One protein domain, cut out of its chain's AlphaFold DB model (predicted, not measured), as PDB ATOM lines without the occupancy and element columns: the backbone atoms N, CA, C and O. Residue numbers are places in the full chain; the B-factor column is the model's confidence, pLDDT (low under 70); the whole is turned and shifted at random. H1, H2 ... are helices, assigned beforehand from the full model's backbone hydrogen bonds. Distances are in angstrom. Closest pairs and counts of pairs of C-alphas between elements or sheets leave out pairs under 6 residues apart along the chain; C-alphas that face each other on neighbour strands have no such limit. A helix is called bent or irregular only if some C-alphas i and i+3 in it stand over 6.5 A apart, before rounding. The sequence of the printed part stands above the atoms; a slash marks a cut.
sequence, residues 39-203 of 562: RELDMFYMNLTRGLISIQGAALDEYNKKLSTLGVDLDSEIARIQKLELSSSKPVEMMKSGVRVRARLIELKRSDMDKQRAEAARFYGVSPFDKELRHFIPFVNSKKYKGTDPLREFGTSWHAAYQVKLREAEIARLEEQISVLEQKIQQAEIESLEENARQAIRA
ATOM      1  N   ARG A  39     -41.501  42.612   7.170       78.44
ATOM      2  CA  ARG A  39     -41.414  41.923   8.474       78.44
ATOM      3  C   ARG A  39     -40.548  40.662   8.442       78.44
ATOM      4  O   ARG A  39     -39.924  40.318   9.442       78.44
ATOM      5  N   GLU A  40     -40.527  39.959   7.315       76.44
ATOM      6  CA  GLU A  40     -39.739  38.736   7.141       76.44
ATOM      7  C   GLU A  40     -38.257  39.073   6.952       76.44
ATOM      8  O   GLU A  40     -37.399  38.391   7.512       76.44
ATOM      9  N   LEU A  41     -37.965  40.180   6.258       75.31
ATOM     10  CA  LEU A  41     -36.629  40.780   6.175       75.31
ATOM     11  C   LEU A  41     -36.088  41.148   7.561       75.31
ATOM     12  O   LEU A  41     -34.981  40.736   7.906       75.31
ATOM     13  N   ASP A  42     -36.869  41.852   8.383       80.25
ATOM     14  CA  ASP A  42     -36.453  42.226   9.742       80.25
ATOM     15  C   ASP A  42     -36.144  40.998  10.616       80.25
ATOM     16  O   ASP A  42     -35.106  40.948  11.285       80.25
ATOM     17  N   MET A  43     -36.997  39.964  10.586       80.75
ATOM     18  CA  MET A  43     -36.735  38.715  11.315       80.75
ATOM     19  C   MET A  43     -35.490  37.986  10.798       80.75
ATOM     20  O   MET A  43     -34.714  37.457  11.599       80.75
ATOM     21  N   PHE A  44     -35.275  37.969   9.481       81.69
ATOM     22  CA  PHE A  44     -34.089  37.377   8.869       81.69
ATOM     23  C   PHE A  44     -32.806  38.069   9.348       81.69
ATOM     24  O   PHE A  44     -31.906  37.398   9.858       81.69
ATOM     25  N   TYR A  45     -32.734  39.403   9.277       82.69
ATOM     26  CA  TYR A  45     -31.559  40.160   9.724       82.69
ATOM     27  C   TYR A  45     -31.308  40.025  11.229       82.69
ATOM     28  O   TYR A  45     -30.152  39.919  11.652       82.69
ATOM     29  N   MET A  46     -32.365  39.961  12.042       84.19
ATOM     30  CA  MET A  46     -32.247  39.719  13.482       84.19
ATOM     31  C   MET A  46     -31.670  38.331  13.789       84.19
ATOM     32  O   MET A  46     -30.752  38.208  14.607       84.19
ATOM     33  N   ASN A  47     -32.159  37.285  13.117       85.56
ATOM     34  CA  ASN A  47     -31.658  35.922  13.299       85.56
ATOM     35  C   ASN A  47     -30.224  35.763  12.784       85.56
ATOM     36  O   ASN A  47     -29.402  35.144  13.460       85.56
ATOM     37  N   LEU A  48     -29.895  36.379  11.647       83.94
ATOM     38  CA  LEU A  48     -28.534  36.412  11.120       83.94
ATOM     39  C   LEU A  48     -27.574  37.089  12.099       83.94
ATOM     40  O   LEU A  48     -26.529  36.532  12.419       83.94
ATOM     41  N   THR A  49     -27.935  38.265  12.613       86.44
ATOM     42  CA  THR A  49     -27.081  39.005  13.550       86.44
ATOM     43  C   THR A  49     -26.819  38.187  14.818       86.44
ATOM     44  O   THR A  49     -25.674  38.096  15.259       86.44
ATOM     45  N   ARG A  50     -27.842  37.513  15.370       87.62
ATOM     46  CA  ARG A  50     -27.673  36.576  16.498       87.62
ATOM     47  C   ARG A  50     -26.749  35.407  16.154       87.62
ATOM     48  O   ARG A  50     -25.905  35.050  16.971       87.62
ATOM     49  N   GLY A  51     -26.882  34.842  14.954       87.50
ATOM     50  CA  GLY A  51     -26.009  33.777  14.457       87.50
ATOM     51  C   GLY A  51     -24.544  34.210  14.376       87.50
ATOM     52  O   GLY A  51     -23.674  33.521  14.901       87.50
ATOM     53  N   LEU A  52     -24.265  35.384  13.804       90.12
ATOM     54  CA  LEU A  52     -22.906  35.924  13.700       90.12
ATOM     55  C   LEU A  52     -22.285  36.207  15.079       90.12
ATOM     56  O   LEU A  52     -21.124  35.867  15.301       90.12
ATOM     57  N   ILE A  53     -23.062  36.768  16.015       90.81
ATOM     58  CA  ILE A  53     -22.627  36.979  17.408       90.81
ATOM     59  C   ILE A  53     -22.295  35.641  18.072       90.81
ATOM     60  O   ILE A  53     -21.266  35.524  18.731       90.81
ATOM     61  N   SER A  54     -23.138  34.622  17.885       92.31
ATOM     62  CA  SER A  54     -22.902  33.289  18.444       92.31
ATOM     63  C   SER A  54     -21.627  32.647  17.890       92.31
ATOM     64  O   SER A  54     -20.890  32.021  18.646       92.31
ATOM     65  N   ILE A  55     -21.355  32.802  16.590       90.25
ATOM     66  CA  ILE A  55     -20.140  32.285  15.944       90.25
ATOM     67  C   ILE A  55     -18.891  32.973  16.511       90.25
ATOM     68  O   ILE A  55     -17.928  32.299  16.876       90.25
ATOM     69  N   GLN A  56     -18.917  34.304  16.636       91.69
ATOM     70  CA  GLN A  56     -17.826  35.063  17.253       91.69
ATOM     71  C   GLN A  56     -17.624  34.665  18.725       91.69
ATOM     72  O   GLN A  56     -16.491  34.468  19.162       91.69
ATOM     73  N   GLY A  57     -18.719  34.523  19.479       91.44
ATOM     74  CA  GLY A  57     -18.704  34.127  20.886       91.44
ATOM     75  C   GLY A  57     -18.087  32.748  21.103       91.44
ATOM     76  O   GLY A  57     -17.231  32.600  21.967       91.44
ATOM     77  N   ALA A  58     -18.423  31.765  20.263       92.62
ATOM     78  CA  ALA A  58     -17.846  30.425  20.352       92.62
ATOM     79  C   ALA A  58     -16.316  30.424  20.164       92.62
ATOM     80  O   ALA A  58     -15.602  29.746  20.904       92.62
ATOM     81  N   ALA A  59     -15.801  31.216  19.214       91.56
ATOM     82  CA  ALA A  59     -14.360  31.355  19.001       91.56
ATOM     83  C   ALA A  59     -13.655  32.050  20.185       91.56
ATOM     84  O   ALA A  59     -12.557  31.652  20.577       91.56
ATOM     85  N   LEU A  60     -14.304  33.052  20.788       94.44
ATOM     86  CA  LEU A  60     -13.811  33.731  21.988       94.44
ATOM     87  C   LEU A  60     -13.796  32.804  23.217       94.44
ATOM     88  O   LEU A  60     -12.827  32.811  23.975       94.44
ATOM     89  N   ASP A  61     -14.836  31.996  23.415       95.19
ATOM     90  CA  ASP A  61     -14.923  31.053  24.534       95.19
ATOM     91  C   ASP A  61     -13.827  29.986  24.456       95.19
ATOM     92  O   ASP A  61     -13.186  29.660  25.460       95.19
ATOM     93  N   GLU A  62     -13.559  29.476  23.253       94.56
ATOM     94  CA  GLU A  62     -12.461  28.542  23.023       94.56
ATOM     95  C   GLU A  62     -11.097  29.180  23.314       94.56
ATOM     96  O   GLU A  62     -10.273  28.582  24.017       94.56
ATOM     97  N   TYR A  63     -10.876  30.409  22.841       95.75
ATOM     98  CA  TYR A  63      -9.676  31.183  23.149       95.75
ATOM     99  C   TYR A  63      -9.485  31.364  24.656       95.75
ATOM    100  O   TYR A  63      -8.420  31.045  25.178       95.75
ATOM    101  N   ASN A  64     -10.521  31.804  25.374       95.94
ATOM    102  CA  ASN A  64     -10.460  32.020  26.820       95.94
ATOM    103  C   ASN A  64     -10.148  30.720  27.577       95.94
ATOM    104  O   ASN A  64      -9.344  30.717  28.512       95.94
ATOM    105  N   LYS A  65     -10.733  29.596  27.145       95.62
ATOM    106  CA  LYS A  65     -10.440  28.276  27.711       95.62
ATOM    107  C   LYS A  65      -8.970  27.903  27.518       95.62
ATOM    108  O   LYS A  65      -8.326  27.504  28.485       95.62
ATOM    109  N   LYS A  66      -8.427  28.067  26.310       94.38
ATOM    110  CA  LYS A  66      -7.011  27.787  26.007       94.38
ATOM    111  C   LYS A  66      -6.055  28.728  26.730       94.38
ATOM    112  O   LYS A  66      -5.038  28.290  27.253       94.38
ATOM    113  N   LEU A  67      -6.410  30.004  26.833       94.19
ATOM    114  CA  LEU A  67      -5.623  30.991  27.561       94.19
ATOM    115  C   LEU A  67      -5.501  30.628  29.050       94.19
ATOM    116  O   LEU A  67      -4.442  30.815  29.642       94.19
ATOM    117  N   SER A  68      -6.547  30.044  29.647       93.69
ATOM    118  CA  SER A  68      -6.523  29.604  31.051       93.69
ATOM    119  C   SER A  68      -5.583  28.419  31.325       93.69
ATOM    120  O   SER A  68      -5.098  28.277  32.446       93.69
ATOM    121  N   THR A  69      -5.287  27.592  30.314       94.62
ATOM    122  CA  THR A  69      -4.394  26.421  30.420       94.62
ATOM    123  C   THR A  69      -3.009  26.647  29.817       94.62
ATOM    124  O   THR A  69      -2.166  25.754  29.886       94.62
ATOM    125  N   LEU A  70      -2.747  27.851  29.295       92.94
ATOM    126  CA  LEU A  70      -1.549  28.224  28.538       92.94
ATOM    127  C   LEU A  70      -0.238  27.716  29.156       92.94
ATOM    128  O   LEU A  70       0.576  27.107  28.471       92.94
ATOM    129  N   GLY A  71      -0.030  27.956  30.455       89.75
ATOM    130  CA  GLY A  71       1.207  27.564  31.138       89.75
ATOM    131  C   GLY A  71       1.420  26.049  31.167       89.75
ATOM    132  O   GLY A  71       2.494  25.573  30.816       89.75
ATOM    133  N   VAL A  72       0.375  25.293  31.519       93.88
ATOM    134  CA  VAL A  72       0.423  23.823  31.594       93.88
ATOM    135  C   VAL A  72       0.645  23.216  30.209       93.88
ATOM    136  O   VAL A  72       1.440  22.288  30.056       93.88
ATOM    137  N   ASP A  73      -0.031  23.761  29.196       92.50
ATOM    138  CA  ASP A  73       0.089  23.297  27.817       92.50
ATOM    139  C   ASP A  73       1.518  23.521  27.293       92.50
ATOM    140  O   ASP A  73       2.142  22.573  26.802       92.50
ATOM    141  N   LEU A  74       2.086  24.719  27.491       94.06
ATOM    142  CA  LEU A  74       3.465  25.037  27.100       94.06
ATOM    143  C   LEU A  74       4.498  24.169  27.824       94.06
ATOM    144  O   LEU A  74       5.407  23.649  27.180       94.06
ATOM    145  N   ASP A  75       4.354  23.961  29.133       91.81
ATOM    146  CA  ASP A  75       5.276  23.114  29.897       91.81
ATOM    147  C   ASP A  75       5.263  21.667  29.378       91.81
ATOM    148  O   ASP A  75       6.309  21.017  29.271       91.81
ATOM    149  N   SER A  76       4.090  21.173  28.970       91.94
ATOM    150  CA  SER A  76       3.959  19.849  28.362       91.94
ATOM    151  C   SER A  76       4.618  19.759  26.977       91.94
ATOM    152  O   SER A  76       5.238  18.740  26.661       91.94
ATOM    153  N   GLU A  77       4.528  20.810  26.155       91.38
ATOM    154  CA  GLU A  77       5.178  20.886  24.839       91.38
ATOM    155  C   GLU A  77       6.704  20.960  24.976       91.38
ATOM    156  O   GLU A  77       7.423  20.215  24.303       91.38
ATOM    157  N   ILE A  78       7.195  21.781  25.909       91.94
ATOM    158  CA  ILE A  78       8.619  21.888  26.246       91.94
ATOM    159  C   ILE A  78       9.162  20.520  26.667       91.94
ATOM    160  O   ILE A  78      10.178  20.075  26.135       91.94
ATOM    161  N   ALA A  79       8.461  19.805  27.554       88.38
ATOM    162  CA  ALA A  79       8.884  18.484  28.014       88.38
ATOM    163  C   ALA A  79       8.951  17.442  26.883       88.38
ATOM    164  O   ALA A  79       9.804  16.553  26.908       88.38
ATOM    165  N   ARG A  80       8.069  17.531  25.879       87.31
ATOM    166  CA  ARG A  80       8.104  16.638  24.707       87.31
ATOM    167  C   ARG A  80       9.329  16.894  23.838       87.31
ATOM    168  O   ARG A  80       9.982  15.934  23.443       87.31
ATOM    169  N   ILE A  81       9.646  18.160  23.561       84.12
ATOM    170  CA  ILE A  81      10.806  18.525  22.735       84.12
ATOM    171  C   ILE A  81      12.108  18.224  23.481       84.12
ATOM    172  O   ILE A  81      13.037  17.675  22.900       84.12
ATOM    173  N   GLN A  82      12.160  18.494  24.784       83.19
ATOM    174  CA  GLN A  82      13.349  18.250  25.596       83.19
ATOM    175  C   GLN A  82      13.740  16.765  25.658       83.19
ATOM    176  O   GLN A  82      14.926  16.454  25.685       83.19
ATOM    177  N   LYS A  83      12.774  15.836  25.610       80.12
ATOM    178  CA  LYS A  83      13.045  14.385  25.523       80.12
ATOM    179  C   LYS A  83      13.748  13.958  24.229       80.12
ATOM    180  O   LYS A  83      14.265  12.847  24.176       80.12
ATOM    181  N   LEU A  84      13.726  14.797  23.194       72.31
ATOM    182  CA  LEU A  84      14.361  14.531  21.902       72.31
ATOM    183  C   LEU A  84      15.791  15.102  21.820       72.31
ATOM    184  O   LEU A  84      16.514  14.757  20.888       72.31
ATOM    185  N   GLU A  85      16.213  15.947  22.769       71.31
ATOM    186  CA  GLU A  85      17.589  16.457  22.848       71.31
ATOM    187  C   GLU A  85      18.477  15.557  23.731       71.31
ATOM    188  O   GLU A  85      18.024  15.001  24.731       71.31
ATOM    189  N   LEU A  86      19.770  15.429  23.393       60.91
ATOM    190  CA  LEU A  86      20.743  14.762  24.268       60.91
ATOM    191  C   LEU A  86      20.890  15.541  25.585       60.91
ATOM    192  O   LEU A  86      21.220  16.728  25.587       60.91
ATOM    193  N   SER A  87      20.706  14.859  26.715       60.91
ATOM    194  CA  SER A  87      20.856  15.454  28.045       60.91
ATOM    195  C   SER A  87      22.329  15.619  28.435       60.91
ATOM    196  O   SER A  87      23.088  14.649  28.417       60.91
ATOM    197  N   SER A  88      22.720  16.823  28.862       64.81
ATOM    198  CA  SER A  88      23.991  17.074  29.557       64.81
ATOM    199  C   SER A  88      23.814  16.925  31.070       64.81
ATOM    200  O   SER A  88      22.775  17.297  31.605       64.81
ATOM    201  N   SER A  89      24.834  16.428  31.773       69.12
ATOM    202  CA  SER A  89      24.845  16.351  33.243       69.12
ATOM    203  C   SER A  89      25.212  17.676  33.922       69.12
ATOM    204  O   SER A  89      25.072  17.805  35.137       69.12
ATOM    205  N   LYS A  90      25.687  18.676  33.164       80.81
ATOM    206  CA  LYS A  90      26.105  19.973  33.714       80.81
ATOM    207  C   LYS A  90      24.909  20.934  33.830       80.81
ATOM    208  O   LYS A  90      24.253  21.179  32.816       80.81
ATOM    209  N   PRO A  91      24.656  21.551  35.005       81.44
ATOM    210  CA  PRO A  91      23.502  22.434  35.223       81.44
ATOM    211  C   PRO A  91      23.362  23.584  34.216       81.44
ATOM    212  O   PRO A  91      22.280  23.787  33.672       81.44
ATOM    213  N   VAL A  92      24.453  24.296  33.908       84.62
ATOM    214  CA  VAL A  92      24.447  25.409  32.936       84.62
ATOM    215  C   VAL A  92      24.109  24.920  31.524       84.62
ATOM    216  O   VAL A  92      23.329  25.551  30.814       84.62
ATOM    217  N   GLU A  93      24.624  23.756  31.127       85.44
ATOM    218  CA  GLU A  93      24.328  23.167  29.818       85.44
ATOM    219  C   GLU A  93      22.872  22.697  29.706       85.44
ATOM    220  O   GLU A  93      22.259  22.837  28.645       85.44
ATOM    221  N   MET A  94      22.277  22.212  30.804       84.56
ATOM    222  CA  MET A  94      20.839  21.921  30.849       84.56
ATOM    223  C   MET A  94      19.997  23.188  30.671       84.56
ATOM    224  O   MET A  94      19.021  23.173  29.924       84.56
ATOM    225  N   MET A  95      20.376  24.300  31.310       87.75
ATOM    226  CA  MET A  95      19.669  25.576  31.142       87.75
ATOM    227  C   MET A  95      19.794  26.101  29.705       87.75
ATOM    228  O   MET A  95      18.789  26.503  29.119       87.75
ATOM    229  N   LYS A  96      20.990  26.020  29.098       89.62
ATOM    230  CA  LYS A  96      21.222  26.380  27.686       89.62
ATOM    231  C   LYS A  96      20.396  25.520  26.724       89.62
ATOM    232  O   LYS A  96      19.839  26.047  25.764       89.62
ATOM    233  N   SER A  97      20.261  24.219  26.989       89.62
ATOM    234  CA  SER A  97      19.317  23.349  26.264       89.62
ATOM    235  C   SER A  97      17.871  23.820  26.438       89.62
ATOM    236  O   SER A  97      17.155  23.986  25.453       89.62
ATOM    237  N   GLY A  98      17.461  24.165  27.662       91.25
ATOM    238  CA  GLY A  98      16.132  24.710  27.942       91.25
ATOM    239  C   GLY A  98      15.798  25.993  27.167       91.25
ATOM    240  O   GLY A  98      14.635  26.183  26.799       91.25
ATOM    241  N   VAL A  99      16.791  26.845  26.891       94.00
ATOM    242  CA  VAL A  99      16.644  28.026  26.020       94.00
ATOM    243  C   VAL A  99      16.434  27.606  24.563       94.00
ATOM    244  O   VAL A  99      15.479  28.060  23.934       94.00
ATOM    245  N   ARG A 100      17.257  26.687  24.035       92.50
ATOM    246  CA  ARG A 100      17.134  26.195  22.647       92.50
ATOM    247  C   ARG A 100      15.774  25.559  22.368       92.50
ATOM    248  O   ARG A 100      15.154  25.874  21.354       92.50
ATOM    249  N   VAL A 101      15.282  24.731  23.289       92.94
ATOM    250  CA  VAL A 101      13.964  24.088  23.181       92.94
ATOM    251  C   VAL A 101      12.848  25.129  23.046       92.94
ATOM    252  O   VAL A 101      11.988  25.010  22.172       92.94
ATOM    253  N   ARG A 102      12.871  26.180  23.875       95.38
ATOM    254  CA  ARG A 102      11.868  27.258  23.834       95.38
ATOM    255  C   ARG A 102      11.988  28.110  22.576       95.38
ATOM    256  O   ARG A 102      10.966  28.413  21.969       95.38
ATOM    257  N   ALA A 103      13.207  28.433  22.146       94.88
ATOM    258  CA  ALA A 103      13.446  29.163  20.903       94.88
ATOM    259  C   ALA A 103      12.895  28.394  19.692       94.88
ATOM    260  O   ALA A 103      12.195  28.961  18.852       94.88
ATOM    261  N   ARG A 104      13.109  27.074  19.651       93.31
ATOM    262  CA  ARG A 104      12.539  26.218  18.608       93.31
ATOM    263  C   ARG A 104      11.014  26.197  18.649       93.31
ATOM    264  O   ARG A 104      10.372  26.223  17.600       93.31
ATOM    265  N   LEU A 105      10.422  26.162  19.842       95.00
ATOM    266  CA  LEU A 105       8.972  26.223  19.979       95.00
ATOM    267  C   LEU A 105       8.421  27.560  19.466       95.00
ATOM    268  O   LEU A 105       7.449  27.554  18.719       95.00
ATOM    269  N   ILE A 106       9.081  28.683  19.770       96.56
ATOM    270  CA  ILE A 106       8.722  30.005  19.234       96.56
ATOM    271  C   ILE A 106       8.718  29.995  17.700       96.56
ATOM    272  O   ILE A 106       7.759  30.476  17.101       96.56
ATOM    273  N   GLU A 107       9.729  29.415  17.044       95.25
ATOM    274  CA  GLU A 107       9.760  29.298  15.576       95.25
ATOM    275  C   GLU A 107       8.554  28.517  15.030       95.25
ATOM    276  O   GLU A 107       7.908  28.949  14.071       95.25
ATOM    277  N   LEU A 108       8.213  27.390  15.663       94.38
ATOM    278  CA  LEU A 108       7.055  26.578  15.280       94.38
ATOM    279  C   LEU A 108       5.741  27.347  15.468       94.38
ATOM    280  O   LEU A 108       4.887  27.329  14.578       94.38
ATOM    281  N   LYS A 109       5.587  28.059  16.591       95.69
ATOM    282  CA  LYS A 109       4.399  28.877  16.870       95.69
ATOM    283  C   LYS A 109       4.288  30.068  15.918       95.69
ATOM    284  O   LYS A 109       3.180  30.360  15.480       95.69
ATOM    285  N   ARG A 110       5.400  30.710  15.540       97.06
ATOM    286  CA  ARG A 110       5.423  31.787  14.531       97.06
ATOM    287  C   ARG A 110       4.970  31.276  13.162       97.06
ATOM    288  O   ARG A 110       4.116  31.897  12.540       97.06
ATOM    289  N   SER A 111       5.450  30.103  12.741       96.19
ATOM    290  CA  SER A 111       5.011  29.486  11.481       96.19
ATOM    291  C   SER A 111       3.517  29.138  11.477       96.19
ATOM    292  O   SER A 111       2.842  29.347  10.469       96.19
ATOM    293  N   ASP A 112       2.980  28.617  12.586       94.88
ATOM    294  CA  ASP A 112       1.540  28.360  12.708       94.88
ATOM    295  C   ASP A 112       0.735  29.667  12.725       94.88
ATOM    296  O   ASP A 112      -0.259  29.786  12.015       94.88
ATOM    297  N   MET A 113       1.201  30.682  13.455       96.44
ATOM    298  CA  MET A 113       0.580  32.007  13.508       96.44
ATOM    299  C   MET A 113       0.437  32.638  12.115       96.44
ATOM    300  O   MET A 113      -0.621  33.185  11.812       96.44
ATOM    301  N   ASP A 114       1.449  32.527  11.248       95.25
ATOM    302  CA  ASP A 114       1.377  33.041   9.874       95.25
ATOM    303  C   ASP A 114       0.303  32.322   9.041       95.25
ATOM    304  O   ASP A 114      -0.441  32.965   8.293       95.25
ATOM    305  N   LYS A 115       0.149  31.001   9.218       95.69
ATOM    306  CA  LYS A 115      -0.934  30.227   8.583       95.69
ATOM    307  C   LYS A 115      -2.306  30.670   9.090       95.69
ATOM    308  O   LYS A 115      -3.210  30.884   8.285       95.69
ATOM    309  N   GLN A 116      -2.451  30.857  10.402       96.50
ATOM    310  CA  GLN A 116      -3.702  31.329  11.004       96.50
ATOM    311  C   GLN A 116      -4.034  32.760  10.570       96.50
ATOM    312  O   GLN A 116      -5.196  33.073  10.333       96.50
ATOM    313  N   ARG A 117      -3.033  33.626  10.377       96.50
ATOM    314  CA  ARG A 117      -3.233  34.983   9.848       96.50
ATOM    315  C   ARG A 117      -3.759  34.958   8.410       96.50
ATOM    316  O   ARG A 117      -4.664  35.727   8.089       96.50
ATOM    317  N   ALA A 118      -3.237  34.067   7.565       95.50
ATOM    318  CA  ALA A 118      -3.741  33.881   6.205       95.50
ATOM    319  C   ALA A 118      -5.184  33.343   6.189       95.50
ATOM    320  O   ALA A 118      -6.019  33.859   5.445       95.50
ATOM    321  N   GLU A 119      -5.505  32.365   7.043       95.00
ATOM    322  CA  GLU A 119      -6.865  31.815   7.148       95.00
ATOM    323  C   GLU A 119      -7.854  32.833   7.743       95.00
ATOM    324  O   GLU A 119      -8.976  32.969   7.257       95.00
ATOM    325  N   ALA A 120      -7.431  33.635   8.725       95.31
ATOM    326  CA  ALA A 120      -8.235  34.723   9.280       95.31
ATOM    327  C   ALA A 120      -8.594  35.759   8.205       95.31
ATOM    328  O   ALA A 120      -9.739  36.203   8.128       95.31
ATOM    329  N   ALA A 121      -7.646  36.095   7.327       95.31
ATOM    330  CA  ALA A 121      -7.868  37.023   6.224       95.31
ATOM    331  C   ALA A 121      -8.729  36.445   5.086       95.31
ATOM    332  O   ALA A 121      -9.150  37.192   4.206       95.31
ATOM    333  N   ARG A 122      -9.027  35.141   5.082       91.44
ATOM    334  CA  ARG A 122      -9.692  34.463   3.961       91.44
ATOM    335  C   ARG A 122     -11.099  34.979   3.672       91.44
ATOM    336  O   ARG A 122     -11.487  35.023   2.508       91.44
ATOM    337  N   PHE A 123     -11.849  35.373   4.706       92.44
ATOM    338  CA  PHE A 123     -13.203  35.895   4.527       92.44
ATOM    339  C   PHE A 123     -13.166  37.336   4.008       92.44
ATOM    340  O   PHE A 123     -13.546  37.562   2.873       92.44
ATOM    341  N   TYR A 124     -12.646  38.303   4.773       91.38
ATOM    342  CA  TYR A 124     -12.697  39.732   4.407       91.38
ATOM    343  C   TYR A 124     -11.516  40.253   3.564       91.38
ATOM    344  O   TYR A 124     -11.496  41.433   3.207       91.38
ATOM    345  N   GLY A 125     -10.504  39.429   3.293       90.88
ATOM    346  CA  GLY A 125      -9.191  39.862   2.790       90.88
ATOM    347  C   GLY A 125      -8.288  40.485   3.866       90.88
ATOM    348  O   GLY A 125      -7.137  40.810   3.591       90.88
ATOM    349  N   VAL A 126      -8.807  40.654   5.083       93.19
ATOM    350  CA  VAL A 126      -8.142  41.205   6.272       93.19
ATOM    351  C   VAL A 126      -8.667  40.488   7.514       93.19
ATOM    352  O   VAL A 126      -9.643  39.737   7.425       93.19
ATOM    353  N   SER A 127      -8.047  40.729   8.669       94.50
ATOM    354  CA  SER A 127      -8.507  40.164   9.937       94.50
ATOM    355  C   SER A 127      -9.977  40.524  10.203       94.50
ATOM    356  O   SER A 127     -10.371  41.678  10.001       94.50
ATOM    357  N   PRO A 128     -10.802  39.586  10.699       94.00
ATOM    358  CA  PRO A 128     -12.183  39.887  11.057       94.00
ATOM    359  C   PRO A 128     -12.287  40.870  12.231       94.00
ATOM    360  O   PRO A 128     -13.302  41.550  12.341       94.00
ATOM    361  N   PHE A 129     -11.236  41.028  13.049       94.56
ATOM    362  CA  PHE A 129     -11.180  42.066  14.088       94.56
ATOM    363  C   PHE A 129     -11.194  43.496  13.521       94.56
ATOM    364  O   PHE A 129     -11.622  44.415  14.215       94.56
ATOM    365  N   ASP A 130     -10.788  43.685  12.260       94.06
ATOM    366  CA  ASP A 130     -10.781  44.991  11.584       94.06
ATOM    367  C   ASP A 130     -12.150  45.334  10.960       94.06
ATOM    368  O   ASP A 130     -12.291  46.319  10.226       94.06
ATOM    369  N   LYS A 131     -13.170  44.495  11.194       91.38
ATOM    370  CA  LYS A 131     -14.522  44.630  10.647       91.38
ATOM    371  C   LYS A 131     -15.565  44.509  11.748       91.38
ATOM    372  O   LYS A 131     -15.566  43.581  12.544       91.38
ATOM    373  N   GLU A 132     -16.543  45.408  11.738       90.06
ATOM    374  CA  GLU A 132     -17.751  45.228  12.554       90.06
ATOM    375  C   GLU A 132     -18.747  44.276  11.885       90.06
ATOM    376  O   GLU A 132     -18.814  44.207  10.657       90.06
ATOM    377  N   LEU A 133     -19.595  43.629  12.690       87.25
ATOM    378  CA  LEU A 133     -20.626  42.684  12.236       87.25
ATOM    379  C   LEU A 133     -21.513  43.236  11.110       87.25
ATOM    380  O   LEU A 133     -21.872  42.500  10.192       87.25
ATOM    381  N   ARG A 134     -21.808  44.546  11.121       86.44
ATOM    382  CA  ARG A 134     -22.604  45.211  10.072       86.44
ATOM    383  C   ARG A 134     -21.991  45.116   8.670       86.44
ATOM    384  O   ARG A 134     -22.708  45.280   7.690       86.44
ATOM    385  N   HIS A 135     -20.688  44.849   8.560       90.69
ATOM    386  CA  HIS A 135     -19.998  44.692   7.279       90.69
ATOM    387  C   HIS A 135     -20.208  43.319   6.636       90.69
ATOM    388  O   HIS A 135     -19.888  43.167   5.459       90.69
ATOM    389  N   PHE A 136     -20.772  42.346   7.358       90.75
ATOM    390  CA  PHE A 136     -21.000  41.000   6.839       90.75
ATOM    391  C   PHE A 136     -21.931  41.004   5.619       90.75
ATOM    392  O   PHE A 136     -21.538  40.552   4.547       90.75
ATOM    393  N   ILE A 137     -23.132  41.581   5.743       88.56
ATOM    394  CA  ILE A 137     -24.124  41.619   4.654       88.56
ATOM    395  C   ILE A 137     -23.599  42.359   3.410       88.56
ATOM    396  O   ILE A 137     -23.632  41.770   2.326       88.56
ATOM    397  N   PRO A 138     -23.073  43.601   3.514       89.62
ATOM    398  CA  PRO A 138     -22.505  44.295   2.359       89.62
ATOM    399  C   PRO A 138     -21.364  43.527   1.687       89.62
ATOM    400  O   PRO A 138     -21.207  43.605   0.471       89.62
ATOM    401  N   PHE A 139     -20.568  42.788   2.465       89.88
ATOM    402  CA  PHE A 139     -19.464  41.994   1.942       89.88
ATOM    403  C   PHE A 139     -19.945  40.754   1.178       89.88
ATOM    404  O   PHE A 139     -19.521  40.548   0.042       89.88
ATOM    405  N   VAL A 140     -20.867  39.978   1.756       88.56
ATOM    406  CA  VAL A 140     -21.436  38.772   1.126       88.56
ATOM    407  C   VAL A 140     -22.214  39.119  -0.143       88.56
ATOM    408  O   VAL A 140     -22.078  38.434  -1.151       88.56
ATOM    409  N   ASN A 141     -22.955  40.232  -0.136       85.94
ATOM    410  CA  ASN A 141     -23.671  40.729  -1.317       85.94
ATOM    411  C   ASN A 141     -22.752  41.388  -2.358       85.94
ATOM    412  O   ASN A 141     -23.202  41.765  -3.443       85.94
ATOM    413  N   SER A 142     -21.467  41.577  -2.048       85.62
ATOM    414  CA  SER A 142     -20.537  42.174  -2.996       85.62
ATOM    415  C   SER A 142     -20.224  41.193  -4.126       85.62
ATOM    416  O   SER A 142     -19.986  40.010  -3.903       85.62
ATOM    417  N   LYS A 143     -20.074  41.707  -5.353       75.69
ATOM    418  CA  LYS A 143     -19.622  40.910  -6.514       75.69
ATOM    419  C   LYS A 143     -18.220  40.295  -6.343       75.69
ATOM    420  O   LYS A 143     -17.747  39.587  -7.228       75.69
ATOM    421  N   LYS A 144     -17.519  40.627  -5.254       73.56
ATOM    422  CA  LYS A 144     -16.179  40.131  -4.926       73.56
ATOM    423  C   LYS A 144     -16.218  38.849  -4.093       73.56
ATOM    424  O   LYS A 144     -15.227  38.123  -4.111       73.56
ATOM    425  N   TYR A 145     -17.315  38.564  -3.390       81.19
ATOM    426  CA  TYR A 145     -17.460  37.319  -2.644       81.19
ATOM    427  C   TYR A 145     -17.697  36.152  -3.612       81.19
ATOM    428  O   TYR A 145     -18.527  36.240  -4.514       81.19
ATOM    429  N   LYS A 146     -16.925  35.073  -3.456       81.56
ATOM    430  CA  LYS A 146     -16.969  33.880  -4.325       81.56
ATOM    431  C   LYS A 146     -17.146  32.571  -3.543       81.56
ATOM    432  O   LYS A 146     -16.996  31.500  -4.125       81.56
ATOM    433  N   GLY A 147     -17.374  32.656  -2.232       77.94
ATOM    434  CA  GLY A 147     -17.500  31.490  -1.357       77.94
ATOM    435  C   GLY A 147     -18.876  30.833  -1.446       77.94
ATOM    436  O   GLY A 147     -19.820  31.401  -1.996       77.94
ATOM    437  N   THR A 148     -18.972  29.605  -0.937       77.25
ATOM    438  CA  THR A 148     -20.185  28.772  -1.045       77.25
ATOM    439  C   THR A 148     -21.031  28.767   0.226       77.25
ATOM    440  O   THR A 148     -22.234  28.541   0.144       77.25
ATOM    441  N   ASP A 149     -20.422  29.041   1.383       87.44
ATOM    442  CA  ASP A 149     -21.095  29.116   2.684       87.44
ATOM    443  C   ASP A 149     -20.513  30.275   3.518       87.44
ATOM    444  O   ASP A 149     -19.506  30.103   4.220       87.44
ATOM    445  N   PRO A 150     -21.141  31.464   3.453       87.38
ATOM    446  CA  PRO A 150     -20.644  32.658   4.124       87.38
ATOM    447  C   PRO A 150     -20.558  32.540   5.643       87.38
ATOM    448  O   PRO A 150     -19.655  33.115   6.246       87.38
ATOM    449  N   LEU A 151     -21.484  31.812   6.276       88.06
ATOM    450  CA  LEU A 151     -21.524  31.688   7.734       88.06
ATOM    451  C   LEU A 151     -20.402  30.785   8.236       88.06
ATOM    452  O   LEU A 151     -19.725  31.121   9.210       88.06
ATOM    453  N   ARG A 152     -20.165  29.666   7.547       88.50
ATOM    454  CA  ARG A 152     -19.076  28.752   7.889       88.50
ATOM    455  C   ARG A 152     -17.709  29.382   7.645       88.50
ATOM    456  O   ARG A 152     -16.847  29.294   8.511       88.50
ATOM    457  N   GLU A 153     -17.508  30.043   6.505       90.38
ATOM    458  CA  GLU A 153     -16.243  30.727   6.196       90.38
ATOM    459  C   GLU A 153     -15.963  31.895   7.154       90.38
ATOM    460  O   GLU A 153     -14.821  32.086   7.578       90.38
ATOM    461  N   PHE A 154     -17.001  32.630   7.563       92.62
ATOM    462  CA  PHE A 154     -16.900  33.651   8.606       92.62
ATOM    463  C   PHE A 154     -16.492  33.052   9.955       92.62
ATOM    464  O   PHE A 154     -15.600  33.586  10.612       92.62
ATOM    465  N   GLY A 155     -17.080  31.919  10.349       92.25
ATOM    466  CA  GLY A 155     -16.685  31.210  11.567       92.25
ATOM    467  C   GLY A 155     -15.239  30.727  11.547       92.25
ATOM    468  O   GLY A 155     -14.512  30.955  12.512       92.25
ATOM    469  N   THR A 156     -14.788  30.147  10.432       94.00
ATOM    470  CA  THR A 156     -13.382  29.754  10.252       94.00
ATOM    471  C   THR A 156     -12.444  30.957  10.370       94.00
ATOM    472  O   THR A 156     -11.427  30.875  11.056       94.00
ATOM    473  N   SER A 157     -12.809  32.094   9.766       94.81
ATOM    474  CA  SER A 157     -12.036  33.340   9.840       94.81
ATOM    475  C   SER A 157     -11.912  33.860  11.281       94.81
ATOM    476  O   SER A 157     -10.804  34.170  11.720       94.81
ATOM    477  N   TRP A 158     -13.006  33.893  12.055       95.00
ATOM    478  CA  TRP A 158     -12.974  34.304  13.468       95.00
ATOM    479  C   TRP A 158     -12.185  33.346  14.355       95.00
ATOM    480  O   TRP A 158     -11.391  33.800  15.180       95.00
ATOM    481  N   HIS A 159     -12.358  32.034  14.180       95.94
ATOM    482  CA  HIS A 159     -11.581  31.042  14.920       95.94
ATOM    483  C   HIS A 159     -10.079  31.205  14.643       95.94
ATOM    484  O   HIS A 159      -9.294  31.319  15.584       95.94
ATOM    485  N   ALA A 160      -9.674  31.322  13.373       96.31
ATOM    486  CA  ALA A 160      -8.279  31.548  12.998       96.31
ATOM    487  C   ALA A 160      -7.719  32.866  13.568       96.31
ATOM    488  O   ALA A 160      -6.581  32.915  14.033       96.31
ATOM    489  N   ALA A 161      -8.524  33.933  13.621       96.19
ATOM    490  CA  ALA A 161      -8.108  35.207  14.207       96.19
ATOM    491  C   ALA A 161      -7.825  35.095  15.717       96.19
ATOM    492  O   ALA A 161      -6.826  35.629  16.208       96.19
ATOM    493  N   TYR A 162      -8.650  34.355  16.460       97.12
ATOM    494  CA  TYR A 162      -8.389  34.064  17.871       97.12
ATOM    495  C   TYR A 162      -7.209  33.099  18.077       97.12
ATOM    496  O   TYR A 162      -6.476  33.245  19.057       97.12
ATOM    497  N   GLN A 163      -6.944  32.179  17.143       96.38
ATOM    498  CA  GLN A 163      -5.721  31.365  17.167       96.38
ATOM    499  C   GLN A 163      -4.460  32.226  17.018       96.38
ATOM    500  O   GLN A 163      -3.484  31.986  17.724       96.38
ATOM    501  N   VAL A 164      -4.477  33.280  16.188       97.38
ATOM    502  CA  VAL A 164      -3.365  34.253  16.127       97.38
ATOM    503  C   VAL A 164      -3.130  34.890  17.500       97.38
ATOM    504  O   VAL A 164      -1.998  34.901  17.977       97.38
ATOM    505  N   LYS A 165      -4.193  35.341  18.183       97.19
ATOM    506  CA  LYS A 165      -4.098  35.906  19.543       97.19
ATOM    507  C   LYS A 165      -3.549  34.910  20.565       97.19
ATOM    508  O   LYS A 165      -2.808  35.300  21.463       97.19
ATOM    509  N   LEU A 166      -3.896  33.628  20.438       96.75
ATOM    510  CA  LEU A 166      -3.356  32.575  21.297       96.75
ATOM    511  C   LEU A 166      -1.860  32.355  21.039       96.75
ATOM    512  O   LEU A 166      -1.090  32.298  21.994       96.75
ATOM    513  N   ARG A 167      -1.432  32.299  19.770       96.62
ATOM    514  CA  ARG A 167      -0.012  32.170  19.405       96.62
ATOM    515  C   ARG A 167       0.820  33.361  19.868       96.62
ATOM    516  O   ARG A 167       1.925  33.154  20.357       96.62
ATOM    517  N   GLU A 168       0.284  34.578  19.783       96.38
ATOM    518  CA  GLU A 168       0.918  35.779  20.344       96.38
ATOM    519  C   GLU A 168       1.161  35.626  21.857       96.38
ATOM    520  O   GLU A 168       2.269  35.877  22.331       96.38
ATOM    521  N   ALA A 169       0.162  35.151  22.612       96.31
ATOM    522  CA  ALA A 169       0.291  34.921  24.052       96.31
ATOM    523  C   ALA A 169       1.279  33.785  24.394       96.31
ATOM    524  O   ALA A 169       2.066  33.915  25.332       96.31
ATOM    525  N   GLU A 170       1.271  32.691  23.625       96.25
ATOM    526  CA  GLU A 170       2.224  31.582  23.767       96.25
ATOM    527  C   GLU A 170       3.669  32.042  23.544       96.25
ATOM    528  O   GLU A 170       4.545  31.743  24.356       96.25
ATOM    529  N   ILE A 171       3.917  32.797  22.469       97.62
ATOM    530  CA  ILE A 171       5.243  33.331  22.141       97.62
ATOM    531  C   ILE A 171       5.721  34.279  23.242       97.62
ATOM    532  O   ILE A 171       6.827  34.094  23.742       97.62
ATOM    533  N   ALA A 172       4.880  35.223  23.678       96.69
ATOM    534  CA  ALA A 172       5.239  36.166  24.736       96.69
ATOM    535  C   ALA A 172       5.636  35.447  26.038       96.69
ATOM    536  O   ALA A 172       6.619  35.810  26.684       96.69
ATOM    537  N   ARG A 173       4.915  34.378  26.403       95.94
ATOM    538  CA  ARG A 173       5.233  33.577  27.591       95.94
ATOM    539  C   ARG A 173       6.550  32.813  27.446       95.94
ATOM    540  O   ARG A 173       7.302  32.711  28.413       95.94
ATOM    541  N   LEU A 174       6.840  32.270  26.265       97.19
ATOM    542  CA  LEU A 174       8.106  31.582  25.993       97.19
ATOM    543  C   LEU A 174       9.294  32.553  26.000       97.19
ATOM    544  O   LEU A 174      10.341  32.210  26.545       97.19
ATOM    545  N   GLU A 175       9.129  33.758  25.448       96.75
ATOM    546  CA  GLU A 175      10.142  34.823  25.465       96.75
ATOM    547  C   GLU A 175      10.450  35.278  26.904       96.75
ATOM    548  O   GLU A 175      11.619  35.376  27.281       96.75
ATOM    549  N   GLU A 176       9.426  35.442  27.751       95.88
ATOM    550  CA  GLU A 176       9.593  35.708  29.190       95.88
ATOM    551  C   GLU A 176      10.397  34.590  29.881       95.88
ATOM    552  O   GLU A 176      11.355  34.856  30.611       95.88
ATOM    553  N   GLN A 177      10.053  33.322  29.624       95.44
ATOM    554  CA  GLN A 177      10.771  32.180  30.194       95.44
ATOM    555  C   GLN A 177      12.238  32.111  29.737       95.44
ATOM    556  O   GLN A 177      13.101  31.752  30.541       95.44
ATOM    557  N   ILE A 178      12.530  32.438  28.471       96.62
ATOM    558  CA  ILE A 178      13.904  32.508  27.952       96.62
ATOM    559  C   ILE A 178      14.686  33.591  28.690       96.62
ATOM    560  O   ILE A 178      15.754  33.290  29.214       96.62
ATOM    561  N   SER A 179      14.132  34.799  28.817       95.25
ATOM    562  CA  SER A 179      14.808  35.909  29.499       95.25
ATOM    563  C   SER A 179      15.184  35.556  30.945       95.25
ATOM    564  O   SER A 179      16.318  35.778  31.373       95.25
ATOM    565  N   VAL A 180      14.273  34.911  31.684       95.75
ATOM    566  CA  VAL A 180      14.544  34.443  33.054       95.75
ATOM    567  C   VAL A 180      15.637  33.365  33.086       95.75
ATOM    568  O   VAL A 180      16.458  33.345  34.004       95.75
ATOM    569  N   LEU A 181      15.661  32.445  32.117       93.69
ATOM    570  CA  LEU A 181      16.702  31.414  32.033       93.69
ATOM    571  C   LEU A 181      18.068  32.003  31.674       93.69
ATOM    572  O   LEU A 181      19.063  31.601  32.269       93.69
ATOM    573  N   GLU A 182      18.126  32.961  30.752       93.06
ATOM    574  CA  GLU A 182      19.361  33.645  30.364       93.06
ATOM    575  C   GLU A 182      19.975  34.411  31.537       93.06
ATOM    576  O   GLU A 182      21.173  34.281  31.786       93.06
ATOM    577  N   GLN A 183      19.158  35.113  32.329       92.31
ATOM    578  CA  GLN A 183      19.616  35.758  33.563       92.31
ATOM    579  C   GLN A 183      20.209  34.747  34.555       92.31
ATOM    580  O   GLN A 183      21.269  34.984  35.131       92.31
ATOM    581  N   LYS A 184      19.563  33.586  34.731       91.50
ATOM    582  CA  LYS A 184      20.079  32.516  35.602       91.50
ATOM    583  C   LYS A 184      21.383  31.911  35.083       91.50
ATOM    584  O   LYS A 184      22.257  31.605  35.888       91.50
ATOM    585  N   ILE A 185      21.521  31.748  33.766       90.50
ATOM    586  CA  ILE A 185      22.758  31.267  33.137       90.50
ATOM    587  C   ILE A 185      23.895  32.253  33.403       90.50
ATOM    588  O   ILE A 185      24.945  31.832  33.877       90.50
ATOM    589  N   GLN A 186      23.675  33.549  33.164       86.75
ATOM    590  CA  GLN A 186      24.686  34.581  33.411       86.75
ATOM    591  C   GLN A 186      25.123  34.611  34.877       86.75
ATOM    592  O   GLN A 186      26.318  34.614  35.162       86.75
ATOM    593  N   GLN A 187      24.167  34.566  35.806       86.44
ATOM    594  CA  GLN A 187      24.462  34.542  37.236       86.44
ATOM    595  C   GLN A 187      25.296  33.310  37.626       86.44
ATOM    596  O   GLN A 187      26.315  33.442  38.301       86.44
ATOM    597  N   ALA A 188      24.917  32.122  37.150       85.56
ATOM    598  CA  ALA A 188      25.643  30.885  37.436       85.56
ATOM    599  C   ALA A 188      27.058  30.867  36.824       85.56
ATOM    600  O   ALA A 188      27.986  30.315  37.416       85.56
ATOM    601  N   GLU A 189      27.245  31.466  35.643       84.81
ATOM    602  CA  GLU A 189      28.564  31.605  35.017       84.81
ATOM    603  C   GLU A 189      29.469  32.551  35.821       84.81
ATOM    604  O   GLU A 189      30.626  32.210  36.069       84.81
ATOM    605  N   ILE A 190      28.944  33.687  36.300       78.75
ATOM    606  CA  ILE A 190      29.681  34.616  37.173       78.75
ATOM    607  C   ILE A 190      30.087  33.923  38.478       78.75
ATOM    608  O   ILE A 190      31.260  33.946  38.846       78.75
ATOM    609  N   GLU A 191      29.151  33.246  39.145       80.62
ATOM    610  CA  GLU A 191      29.423  32.507  40.384       80.62
ATOM    611  C   GLU A 191      30.479  31.414  40.178       80.62
ATOM    612  O   GLU A 191      31.393  31.263  40.991       80.62
ATOM    613  N   SER A 192      30.409  30.683  39.061       77.62
ATOM    614  CA  SER A 192      31.416  29.680  38.716       77.62
ATOM    615  C   SER A 192      32.795  30.300  38.495       77.62
ATOM    616  O   SER A 192      33.786  29.740  38.961       77.62
ATOM    617  N   LEU A 193      32.882  31.441  37.807       73.06
ATOM    618  CA  LEU A 193      34.146  32.152  37.606       73.06
ATOM    619  C   LEU A 193      34.727  32.638  38.937       73.06
ATOM    620  O   LEU A 193      35.925  32.476  39.179       73.06
ATOM    621  N   GLU A 194      33.890  33.184  39.818       71.81
ATOM    622  CA  GLU A 194      34.310  33.615  41.147       71.81
ATOM    623  C   GLU A 194      34.811  32.456  42.010       71.81
ATOM    624  O   GLU A 194      35.834  32.602  42.687       71.81
ATOM    625  N   GLU A 195      34.116  31.316  41.997       71.19
ATOM    626  CA  GLU A 195      34.503  30.118  42.744       71.19
ATOM    627  C   GLU A 195      35.784  29.501  42.179       71.19
ATOM    628  O   GLU A 195      36.710  29.211  42.936       71.19
ATOM    629  N   ASN A 196      35.915  29.404  40.854       70.00
ATOM    630  CA  ASN A 196      37.154  28.967  40.211       70.00
ATOM    631  C   ASN A 196      38.325  29.886  40.593       70.00
ATOM    632  O   ASN A 196      39.412  29.409  40.920       70.00
ATOM    633  N   ALA A 197      38.102  31.202  40.642       62.19
ATOM    634  CA  ALA A 197      39.102  32.154  41.116       62.19
ATOM    635  C   ALA A 197      39.414  31.981  42.617       62.19
ATOM    636  O   ALA A 197      40.573  32.116  43.014       62.19
ATOM    637  N   ARG A 198      38.419  31.661  43.467       64.19
ATOM    638  CA  ARG A 198      38.636  31.330  44.897       64.19
ATOM    639  C   ARG A 198      39.511  30.092  45.031       64.19
ATOM    640  O   ARG A 198      40.458  30.089  45.812       64.19
ATOM    641  N   GLN A 199      39.209  29.050  44.267       65.38
ATOM    642  CA  GLN A 199      39.952  27.794  44.281       65.38
ATOM    643  C   GLN A 199      41.378  27.965  43.762       65.38
ATOM    644  O   GLN A 199      42.305  27.479  44.404       65.38
ATOM    645  N   ALA A 200      41.579  28.717  42.678       63.28
ATOM    646  CA  ALA A 200      42.909  29.011  42.150       63.28
ATOM    647  C   ALA A 200      43.791  29.739  43.179       63.28
ATOM    648  O   ALA A 200      44.967  29.412  43.323       63.28
ATOM    649  N   ILE A 201      43.226  30.681  43.941       60.25
ATOM    650  CA  ILE A 201      43.958  31.389  45.001       60.25
ATOM    651  C   ILE A 201      44.235  30.472  46.189       60.25
ATOM    652  O   ILE A 201      45.372  30.435  46.649       60.25
ATOM    653  N   ARG A 202      43.245  29.694  46.653       66.00
ATOM    654  CA  ARG A 202      43.464  28.690  47.710       66.00
ATOM    655  C   ARG A 202      44.600  27.742  47.324       66.00
ATOM    656  O   ARG A 202      45.526  27.555  48.106       66.00
ATOM    657  N   ALA A 203      44.595  27.235  46.092       66.56
ATOM    658  CA  ALA A 203      45.662  26.388  45.569       66.56
ATOM    659  C   ALA A 203      47.019  27.117  45.519       66.56
ATOM    660  O   ALA A 203      48.021  26.575  45.987       66.56
TER     661      ALA A 203
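Overview. This is residues 39 to 203 of the 562 residues of the protein "Pyosin/cloacin_T_dom domain-containing protein" of Pseudomonas mosselii (UniProt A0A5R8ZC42). A long, thin rod of helices is built on one very long helix, H4, with H2 packed side by side along it in the opposite direction and the long arm H1a running beside its first part, residues 151 to 169. H1 kinks after H1a, and its short arm H1b crosses to H2, while the short helix H3 packs on H1a near the first residues of H4; residues 39 to 44 of H1 and 190 to 203 of H4 stick out at the two ends. The printed part has 165 residues with four named helices in the order H1, H2, H3, H4 and no named strand: all helix. It is extended, with a radius of gyration of the C-alphas of 24.3 A and spans of 95 by 26 by 25 A.

Along the chain. H4, residues 150 to 203, is 78.4 A long, from C-alpha 150 at (-20.644, 32.658, 4.124) to C-alpha 203 at (45.662, 26.388, 45.569). H2, residues 91 to 120, is 42.8 A long. H1, residues 39 to 82, was assigned by its hydrogen bonds as one helix but is bent, with C-alphas 68 and 71 8.0 A apart. Its arm H1a, residues 39 to 68, begins at C-alpha 39 at (-41.414, 41.923, 8.474) and is 43.3 A long; its arm H1b, residues 71 to 82, is 16.3 A long. H3, residues 133 to 140, is 11.8 A long and only just irregular: C-alphas 134 and 137 are 6.7 A apart.

Arrangement. H4 and H2 touch at a shallow tilt of 16 degrees, opposite ways; their closest C-alphas, of Ser 157 and Ala 120, are 4.1 A apart. H4 touches H1a with residues 151 to 169 alone, at a shallow tilt of 16 degrees, the same way; the closest C-alphas, of His 159 and Ala 59, are 4.9 A apart. H1a and H2 are apart. H1a and H1b stand at a steep tilt of 56 degrees. H1b touches H2 with residues 78 to 82 alone, at a steep tilt of 65 degrees, with the closest C-alphas, of Gln 82 and Val 101, 6.3 A apart. H3 and H1a only just touch, with 3 pairs of C-alphas within 8 A, the closest being Leu 133 and Leu 52 at 7.3 A. The helix packing is part aligned, part crossed: two of four touching pairs are at a shallow tilt. Every O i to N i+4 pair is within hydrogen-bond range in H1a, H1b, H2 and H4; in H3, 2 of 4 are.

Size, cuts and confidence. The C-alphas of Arg 39 and Ala 203, the two farthest apart, are 95.9 A apart. The printed part has no cut. The link from H2 to H3, residues 121 to 132, is long; those from H1 to H2 and from H3 to H4 are short. The mean pLDDT of the printed part is 88.1; residues 86 to 89 and 197 to 203 are under 70.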